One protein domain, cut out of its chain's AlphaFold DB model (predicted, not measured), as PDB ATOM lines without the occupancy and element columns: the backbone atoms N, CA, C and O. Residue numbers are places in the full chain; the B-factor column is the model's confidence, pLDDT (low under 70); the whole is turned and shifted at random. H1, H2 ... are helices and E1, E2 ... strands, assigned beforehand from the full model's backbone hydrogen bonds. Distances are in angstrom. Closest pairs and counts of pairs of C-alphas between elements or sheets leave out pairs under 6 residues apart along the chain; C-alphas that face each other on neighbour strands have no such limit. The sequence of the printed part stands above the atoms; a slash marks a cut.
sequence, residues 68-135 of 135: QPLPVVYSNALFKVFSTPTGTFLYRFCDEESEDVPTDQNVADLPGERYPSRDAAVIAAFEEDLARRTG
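This is residues 68 to 135 of the 135 residues of an uncharacterized protein of Zoogloea sp (UniProt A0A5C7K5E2). A small three-stranded sheet has one long helix, H1, over one face and running along its strands, and residues 130 to 134 of H1 stick out past it. A long loop, residues 94 to 117, leaves E3 and swings out on the side of the sheet away from H1 before returning to the helix's start. The 68 printed residues hold E1, E2, E3 and H1 in that order; the sheet runs E1, E2, E3, all antiparallel. The class is mixed, with under half of the residues in named elements. The whole is compact, with a radius of gyration of the C-alphas of 11.4 A and spans of 35 by 25 by 20 A.

Begin with E1, residues 72 to 75, which forms a hairpin with E2, residues 79 to 83; N 73 and O 81 are 2.8 A apart. E2 forms the next hairpin with E3, residues 89 to 93, where N 82 and O 90 are 2.8 A apart. Together they are a meander, each strand the antiparallel neighbour of the one before. H1, residues 118 to 134, is on this sheet at a height of 9.2 A, in two layers, a helix on one face of a sheet. It lies over E2 and E3, at 22 degrees to E3 on the local plane. The closest C-alphas of E3 and H1, Phe 89 and Arg 118, are 6.0 A apart. Every O i to N i+4 pair of H1 is within hydrogen-bond range.

Find C-alpha 72 at (198.893, 205.130, 231.150), where E1 begins. E2 is 13.6 A long and E3 13.7 A. H1 runs 24.5 A, from C-alpha 118 at (194.546, 198.091, 237.427) to C-alpha 134 at (214.218, 195.504, 251.877).

The C-alphas of Gln 68 and Thr 134, the two farthest apart, are 36.0 A apart. The printed part has no cut; the link from E3 to H1 is long, 24 residues. Look for pLDDT under 70 at residues 96 to 100 and 135.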
ATOM      1  N   GLN A  68     201.182 202.517 218.614       75.00
ATOM      2  CA  GLN A  68     200.594 203.502 219.510       75.00
ATOM      3  C   GLN A  68     201.092 203.262 220.933       75.00
ATOM      4  O   GLN A  68     201.018 202.129 221.422       75.00
ATOM      5  N   PRO A  69     201.558 204.306 221.645       81.50
ATOM      6  CA  PRO A  69     201.942 204.161 223.036       81.50
ATOM      7  C   PRO A  69     200.734 203.720 223.865       81.50
ATOM      8  O   PRO A  69     199.634 204.265 223.741       81.50
ATOM      9  N   LEU A  70     200.940 202.738 224.738       85.25
ATOM     10  CA  LEU A  70     199.886 202.227 225.595       85.25
ATOM     11  C   LEU A  70     199.370 203.330 226.530       85.25
ATOM     12  O   LEU A  70     200.161 204.081 227.114       85.25
ATOM     13  N   PRO A  71     198.050 203.400 226.758       88.00
ATOM     14  CA  PRO A  71     197.475 204.367 227.677       88.00
ATOM     15  C   PRO A  71     197.946 204.106 229.112       88.00
ATOM     16  O   PRO A  71     197.758 203.022 229.672       88.00
ATOM     17  N   VAL A  72     198.519 205.139 229.732       90.69
ATOM     18  CA  VAL A  72     198.893 205.130 231.150       90.69
ATOM     19  C   VAL A  72     197.641 205.354 231.994       90.69
ATOM     20  O   VAL A  72     197.040 206.426 231.966       90.69
ATOM     21  N   VAL A  73     197.249 204.346 232.770       92.12
ATOM     22  CA  VAL A  73     196.044 204.372 233.620       92.12
ATOM     23  C   VAL A  73     196.334 204.739 235.073       92.12
ATOM     24  O   VAL A  73     195.422 205.079 235.829       92.12
ATOM     25  N   TYR A  74     197.599 204.663 235.481       91.38
ATOM     26  CA  TYR A  74     198.084 205.126 236.775       91.38
ATOM     27  C   TYR A  74     199.568 205.477 236.658       91.38
ATOM     28  O   TYR A  74     200.321 204.781 235.985       91.38
ATOM     29  N   SER A  75     200.001 206.546 237.317       92.06
ATOM     30  CA  SER A  75     201.405 206.952 237.347       92.06
ATOM     31  C   SER A  75     201.713 207.603 238.682       92.06
ATOM     32  O   SER A  75     200.923 208.395 239.195       92.06
ATOM     33  N   ASN A  76     202.894 207.316 239.212       89.56
ATOM     34  CA  ASN A  76     203.493 208.066 240.306       89.56
ATOM     35  C   ASN A  76     204.989 208.295 240.012       89.56
ATOM     36  O   ASN A  76     205.438 208.098 238.883       89.56
ATOM     37  N   ALA A  77     205.750 208.759 241.004       87.25
ATOM     38  CA  ALA A  77     207.182 209.019 240.847       87.25
ATOM     39  C   ALA A  77     208.037 207.743 240.694       87.25
ATOM     40  O   ALA A  77     209.167 207.835 240.234       87.25
ATOM     41  N   LEU A  78     207.515 206.580 241.092       88.31
ATOM     42  CA  LEU A  78     208.231 205.304 241.127       88.31
ATOM     43  C   LEU A  78     207.936 204.451 239.892       88.31
ATOM     44  O   LEU A  78     208.851 203.869 239.327       88.31
ATOM     45  N   PHE A  79     206.676 204.376 239.466       90.00
ATOM     46  CA  PHE A  79     206.249 203.515 238.367       90.00
ATOM     47  C   PHE A  79     205.027 204.059 237.621       90.00
ATOM     48  O   PHE A  79     204.283 204.928 238.098       90.00
ATOM     49  N   LYS A  80     204.801 203.489 236.439       92.00
ATOM     50  CA  LYS A  80     203.634 203.710 235.581       92.00
ATOM     51  C   LYS A  80     202.920 202.390 235.339       92.00
ATOM     52  O   LYS A  80     203.570 201.360 235.202       92.00
ATOM     53  N   VAL A  81     201.595 202.430 235.257       91.38
ATOM     54  CA  VAL A  81     200.742 201.301 234.874       91.38
ATOM     55  C   VAL A  81     200.081 201.617 233.544       91.38
ATOM     56  O   VAL A  81     199.421 202.647 233.397       91.38
ATOM     57  N   PHE A  82     200.233 200.700 232.603       91.25
ATOM     58  CA  PHE A  82     199.730 200.756 231.243       91.25
ATOM     59  C   PHE A  82     198.564 199.782 231.092       91.25
ATOM     60  O   PHE A  82     198.588 198.683 231.654       91.25
ATOM     61  N   SER A  83     197.547 200.175 230.329       90.06
ATOM     62  CA  SER A  83     196.499 199.256 229.877       90.06
ATOM     63  C   SER A  83     196.870 198.706 228.509       90.06
ATOM     64  O   SER A  83     197.236 199.460 227.612       90.06
ATOM     65  N   THR A  84     196.757 197.395 228.344       87.56
ATOM     66  CA  THR A  84     197.048 196.712 227.081       87.56
ATOM     67  C   THR A  84     195.789 196.621 226.202       87.56
ATOM     68  O   THR A  84     194.670 196.713 226.721       87.56
ATOM     69  N   PRO A  85     195.930 196.370 224.885       80.25
ATOM     70  CA  PRO A  85     194.790 196.155 223.987       80.25
ATOM     71  C   PRO A  85     193.952 194.919 224.346       80.25
ATOM     72  O   PRO A  85     192.773 194.843 224.011       80.25
ATOM     73  N   THR A  86     194.535 193.953 225.064       83.44
ATOM     74  CA  THR A  86     193.847 192.729 225.507       83.44
ATOM     75  C   THR A  86     193.030 192.924 226.786       83.44
ATOM     76  O   THR A  86     192.425 191.972 227.277       83.44
ATOM     77  N   GLY A  87     192.999 194.142 227.341       84.00
ATOM     78  CA  GLY A  87     192.288 194.460 228.582       84.00
ATOM     79  C   GLY A  87     193.035 194.044 229.852       84.00
ATOM     80  O   GLY A  87     192.442 194.005 230.929       84.00
ATOM     81  N   THR A  88     194.325 193.725 229.735       92.00
ATOM     82  CA  THR A  88     195.216 193.448 230.871       92.00
ATOM     83  C   THR A  88     196.041 194.683 231.232       92.00
ATOM     84  O   THR A  88     196.018 195.696 230.531       92.00
ATOM     85  N   PHE A  89     196.770 194.616 232.342       92.19
ATOM     86  CA  PHE A  89     197.557 195.728 232.868       92.19
ATOM     87  C   PHE A  89     199.011 195.313 233.073       92.19
ATOM     88  O   PHE A  89     199.288 194.198 233.508       92.19
ATOM     89  N   LEU A  90     199.933 196.223 232.781       91.81
ATOM     90  CA  LEU A  90     201.372 196.055 232.983       91.81
ATOM     91  C   LEU A  90     201.896 197.268 233.745       91.81
ATOM     92  O   LEU A  90     201.519 198.387 233.407       91.81
ATOM     93  N   TYR A  91     202.770 197.078 234.730       91.31
ATOM     94  CA  TYR A  91     203.525 198.187 235.309       91.31
ATOM     95  C   TYR A  91     204.977 198.176 234.839       91.31
ATOM     96  O   TYR A  91     205.531 197.120 234.553       91.31
ATOM     97  N   ARG A  92     205.590 199.361 234.779       89.00
ATOM     98  CA  ARG A  92     207.039 199.532 234.633       89.00
ATOM     99  C   ARG A  92     207.529 200.596 235.590       89.00
ATOM    100  O   ARG A  92     206.846 201.608 235.787       89.00
ATOM    101  N   PHE A  93     208.700 200.375 236.166       88.25
ATOM    102  CA  PHE A  93     209.316 201.383 237.007       88.25
ATOM    103  C   PHE A  93     209.924 202.507 236.165       88.25
ATOM    104  O   PHE A  93     210.351 202.302 235.034       88.25
ATOM    105  N   CYS A  94     209.918 203.719 236.713       83.00
ATOM    106  CA  CYS A  94     210.438 204.914 236.051       83.00
ATOM    107  C   CYS A  94     211.976 204.980 236.054       83.00
ATOM    108  O   CYS A  94     212.528 205.826 235.358       83.00
ATOM    109  N   ASP A  95     212.647 204.157 236.863       76.75
ATOM    110  CA  ASP A  95     214.107 204.059 236.973       76.75
ATOM    111  C   ASP A  95     214.709 202.942 236.108       76.75
ATOM    112  O   ASP A  95     215.926 202.889 235.942       76.75
ATOM    113  N   GLU A  96     213.883 202.064 235.533       64.19
ATOM    114  CA  GLU A  96     214.346 201.124 234.521       64.19
ATOM    115  C   GLU A  96     214.712 201.924 233.263       64.19
ATOM    116  O   GLU A  96     213.857 202.608 232.704       64.19
ATOM    117  N   GLU A  97     215.970 201.821 232.805       54.50
ATOM    118  CA  GLU A  97     216.547 202.403 231.567       54.50
ATOM    119  C   GLU A  97     215.838 201.954 230.267       54.50
ATOM    120  O   GLU A  97     216.397 201.969 229.176       54.50
ATOM    121  N   SER A  98     214.590 201.511 230.350       54.81
ATOM    122  CA  SER A  98     213.746 201.298 229.189       54.81
ATOM    123  C   SER A  98     213.200 202.647 228.733       54.81
ATOM    124  O   SER A  98     212.121 203.066 229.148       54.81
ATOM    125  N   GLU A  99     213.968 203.327 227.880       54.56
ATOM    126  CA  GLU A  99     213.507 204.510 227.139       54.56
ATOM    127  C   GLU A  99     212.294 204.188 226.247       54.56
ATOM    128  O   GLU A  99     211.509 205.080 225.918       54.56
ATOM    129  N   ASP A 100     212.092 202.908 225.921       62.44
ATOM    130  CA  ASP A 100     210.983 202.455 225.094       62.44
ATOM    131  C   ASP A 100     209.653 202.496 225.848       62.44
ATOM    132  O   ASP A 100     209.356 201.697 226.750       62.44
ATOM    133  N   VAL A 101     208.815 203.441 225.425       72.25
ATOM    134  CA  VAL A 101     207.410 203.512 225.814       72.25
ATOM    135  C   VAL A 101     206.723 202.225 225.343       72.25
ATOM    136  O   VAL A 101     206.822 201.880 224.165       72.25
ATOM    137  N   PRO A 102     206.018 201.497 226.229       82.31
ATOM    138  CA  PRO A 102     205.212 200.357 225.820       82.31
ATOM    139  C   PRO A 102     204.227 200.758 224.734       82.31
ATOM    140  O   PRO A 102     203.523 201.754 224.901       82.31
ATOM    141  N   THR A 103     204.147 199.982 223.664       83.19
ATOM    142  CA  THR A 103     203.223 200.202 222.553       83.19
ATOM    143  C   THR A 103     202.349 198.981 222.332       83.19
ATOM    144  O   THR A 103     202.639 197.884 222.808       83.19
ATOM    145  N   ASP A 104     201.244 199.165 221.628       79.25
ATOM    146  CA  ASP A 104     200.336 198.086 221.240       79.25
ATOM    147  C   ASP A 104     201.012 196.953 220.449       79.25
ATOM    148  O   ASP A 104     200.585 195.806 220.577       79.25
ATOM    149  N   GLN A 105     202.089 197.240 219.713       75.31
ATOM    150  CA  GLN A 105     202.878 196.231 219.003       75.31
ATOM    151  C   GLN A 105     203.878 195.494 219.902       75.31
ATOM    152  O   GLN A 105     203.966 194.271 219.834       75.31
ATOM    153  N   ASN A 106     204.621 196.200 220.763       77.56
ATOM    154  CA  ASN A 106     205.683 195.572 221.562       77.56
ATOM    155  C   ASN A 106     205.182 194.964 222.883       77.56
ATOM    156  O   ASN A 106     205.900 194.202 223.529       77.56
ATOM    157  N   VAL A 107     203.940 195.256 223.292       79.69
ATOM    158  CA  VAL A 107     203.396 194.826 224.589       79.69
ATOM    159  C   VAL A 107     203.382 193.314 224.781       79.69
ATOM    160  O   VAL A 107     203.375 192.865 225.922       79.69
ATOM    161  N   ALA A 108     203.355 192.511 223.719       76.44
ATOM    162  CA  ALA A 108     203.437 191.058 223.850       76.44
ATOM    163  C   ALA A 108     204.843 190.594 224.271       76.44
ATOM    164  O   ALA A 108     204.966 189.649 225.048       76.44
ATOM    165  N   ASP A 109     205.874 191.308 223.819       79.06
ATOM    166  CA  ASP A 109     207.285 190.965 224.009       79.06
ATOM    167  C   ASP A 109     207.912 191.651 225.232       79.06
ATOM    168  O   ASP A 109     208.999 191.276 225.676       79.06
ATOM    169  N   LEU A 110     207.230 192.646 225.814       79.56
ATOM    170  CA  LEU A 110     207.711 193.326 227.015       79.56
ATOM    171  C   LEU A 110     207.787 192.378 228.226       79.56
ATOM    172  O   LEU A 110     206.815 191.669 228.518       79.56
ATOM    173  N   PRO A 111     208.876 192.426 229.015       76.44
ATOM    174  CA  PRO A 111     208.974 191.666 230.254       76.44
ATOM    175  C   PRO A 111     207.937 192.135 231.289       76.44
ATOM    176  O   PRO A 111     207.417 193.251 231.227       76.44
ATOM    177  N   GLY A 112     207.643 191.270 232.259       81.06
ATOM    178  CA  GLY A 112     206.732 191.551 233.373       81.06
ATOM    179  C   GLY A 112     205.416 190.781 233.296       81.06
ATOM    180  O   GLY A 112     204.990 190.325 232.235       81.06
ATOM    181  N   GLU A 113     204.763 190.618 234.441       87.50
ATOM    182  CA  GLU A 113     203.482 189.919 234.533       87.50
ATOM    183  C   GLU A 113     202.328 190.791 234.008       87.50
ATOM    184  O   GLU A 113     202.370 192.023 234.064       87.50
ATOM    185  N   ARG A 114     201.300 190.148 233.439       92.25
ATOM    186  CA  ARG A 114     200.082 190.818 232.964       92.25
ATOM    187  C   ARG A 114     198.977 190.615 233.989       92.25
ATOM    188  O   ARG A 114     198.560 189.491 234.253       92.25
ATOM    189  N   TYR A 115     198.475 191.714 234.530       92.75
ATOM    190  CA  TYR A 115     197.490 191.700 235.599       92.75
ATOM    191  C   TYR A 115     196.067 191.840 235.046       92.75
ATOM    192  O   TYR A 115     195.847 192.580 234.084       92.75
ATOM    193  N   PRO A 116     195.069 191.189 235.666       92.12
ATOM    194  CA  PRO A 116     193.677 191.246 235.217       92.12
ATOM    195  C   PRO A 116     192.957 192.547 235.608       92.12
ATOM    196  O   PRO A 116     191.850 192.802 235.145       92.12
ATOM    197  N   SER A 117     193.540 193.363 236.492       93.56
ATOM    198  CA  SER A 117     192.961 194.642 236.913       93.56
ATOM    199  C   SER A 117     194.042 195.679 237.201       93.56
ATOM    200  O   SER A 117     195.163 195.331 237.584       93.56
ATOM    201  N   ARG A 118     193.679 196.961 237.071       92.44
ATOM    202  CA  ARG A 118     194.546 198.091 237.427       92.44
ATOM    203  C   ARG A 118     195.054 197.971 238.861       92.44
ATOM    204  O   ARG A 118     196.239 198.152 239.101       92.44
ATOM    205  N   ASP A 119     194.164 197.669 239.803       94.00
ATOM    206  CA  ASP A 119     194.514 197.637 241.222       94.00
ATOM    207  C   ASP A 119     195.490 196.490 241.524       94.00
ATOM    208  O   ASP A 119     196.430 196.689 242.287       94.00
ATOM    209  N   ALA A 120     195.352 195.336 240.857       93.75
ATOM    210  CA  ALA A 120     196.326 194.247 240.959       93.75
ATOM    211  C   ALA A 120     197.716 194.657 240.439       93.75
ATOM    212  O   ALA A 120     198.706 194.403 241.116       93.75
ATOM    213  N   ALA A 121     197.790 195.352 239.295       93.06
ATOM    214  CA  ALA A 121     199.063 195.865 238.778       93.06
ATOM    215  C   ALA A 121     199.702 196.899 239.717       93.06
ATOM    216  O   ALA A 121     200.911 196.880 239.922       93.06
ATOM    217  N   VAL A 122     198.901 197.793 240.304       93.44
ATOM    218  CA  VAL A 122     199.392 198.796 241.263       93.44
ATOM    219  C   VAL A 122     199.912 198.133 242.540       93.44
ATOM    220  O   VAL A 122     200.976 198.513 243.021       93.44
ATOM    221  N   ILE A 123     199.180 197.159 243.092       94.31
ATOM    222  CA  ILE A 123     199.596 196.429 244.299       94.31
ATOM    223  C   ILE A 123     200.908 195.693 244.037       94.31
ATOM    224  O   ILE A 123     201.850 195.873 244.801       94.31
ATOM    225  N   ALA A 124     200.998 194.950 242.934       93.25
ATOM    226  CA  ALA A 124     202.206 194.212 242.590       93.25
ATOM    227  C   ALA A 124     203.422 195.134 242.388       93.25
ATOM    228  O   ALA A 124     204.504 194.841 242.891       93.25
ATOM    229  N   ALA A 125     203.235 196.300 241.758       91.69
ATOM    230  CA  ALA A 125     204.295 197.300 241.630       91.69
ATOM    231  C   ALA A 125     204.796 197.805 242.996       91.69
ATOM    232  O   ALA A 125     205.997 197.971 243.202       91.69
ATOM    233  N   PHE A 126     203.893 198.033 243.955       92.44
ATOM    234  CA  PHE A 126     204.282 198.412 245.317       92.44
ATOM    235  C   PHE A 126     204.964 197.277 246.082       92.44
ATOM    236  O   PHE A 126     205.902 197.535 246.836       92.44
ATOM    237  N   GLU A 127     204.507 196.036 245.915       93.12
ATOM    238  CA  GLU A 127     205.133 194.866 246.535       93.12
ATOM    239  C   GLU A 127     206.557 194.654 246.009       93.12
ATOM    240  O   GLU A 127     207.467 194.397 246.800       93.12
ATOM    241  N   GLU A 128     206.778 194.840 244.706       90.56
ATOM    242  CA  GLU A 128     208.111 194.754 244.112       90.56
ATOM    243  C   GLU A 128     209.024 195.903 244.570       90.56
ATOM    244  O   GLU A 128     210.167 195.651 244.946       90.56
ATOM    245  N   ASP A 129     208.532 197.147 244.618       89.44
ATOM    246  CA  ASP A 129     209.288 198.286 245.173       89.44
ATOM    247  C   ASP A 129     209.703 198.024 246.624       89.44
ATOM    248  O   ASP A 129     210.856 198.242 247.002       89.44
ATOM    249  N   LEU A 130     208.774 197.519 247.443       89.88
ATOM    250  CA  LEU A 130     209.055 197.178 248.831       89.88
ATOM    251  C   LEU A 130     210.134 196.095 248.912       89.88
ATOM    252  O   LEU A 130     211.101 196.270 249.652       89.88
ATOM    253  N   ALA A 131     210.009 195.027 248.117       89.19
ATOM    254  CA  ALA A 131     210.991 193.950 248.059       89.19
ATOM    255  C   ALA A 131     212.383 194.469 247.657       89.19
ATOM    256  O   ALA A 131     213.355 194.160 248.350       89.19
ATOM    257  N   ARG A 132     212.469 195.322 246.622       85.56
ATOM    258  CA  ARG A 132     213.710 195.975 246.156       85.56
ATOM    259  C   ARG A 132     214.368 196.842 247.235       85.56
ATOM    260  O   ARG A 132     215.585 196.967 247.251       85.56
ATOM    261  N   ARG A 133     213.587 197.451 248.136       82.62
ATOM    262  CA  ARG A 133     214.103 198.295 249.234       82.62
ATOM    263  C   ARG A 133     214.520 197.516 250.476       82.62
ATOM    264  O   ARG A 133     215.307 198.027 251.269       82.62
ATOM    265  N   THR A 134     213.933 196.342 250.700       80.00
ATOM    266  CA  THR A 134     214.218 195.504 251.877       80.00
ATOM    267  C   THR A 134     215.265 194.415 251.646       80.00
ATOM    268  O   THR A 134     215.710 193.824 252.629       80.00
ATOM    269  N   GLY A 135     215.629 194.138 250.391       57.25
ATOM    270  CA  GLY A 135     216.717 193.227 250.015       57.25
ATOM    271  C   GLY A 135     218.051 193.947 249.915       57.25
ATOM    272  O   GLY A 135     219.014 193.466 250.552       57.25
TER     273      GLY A 135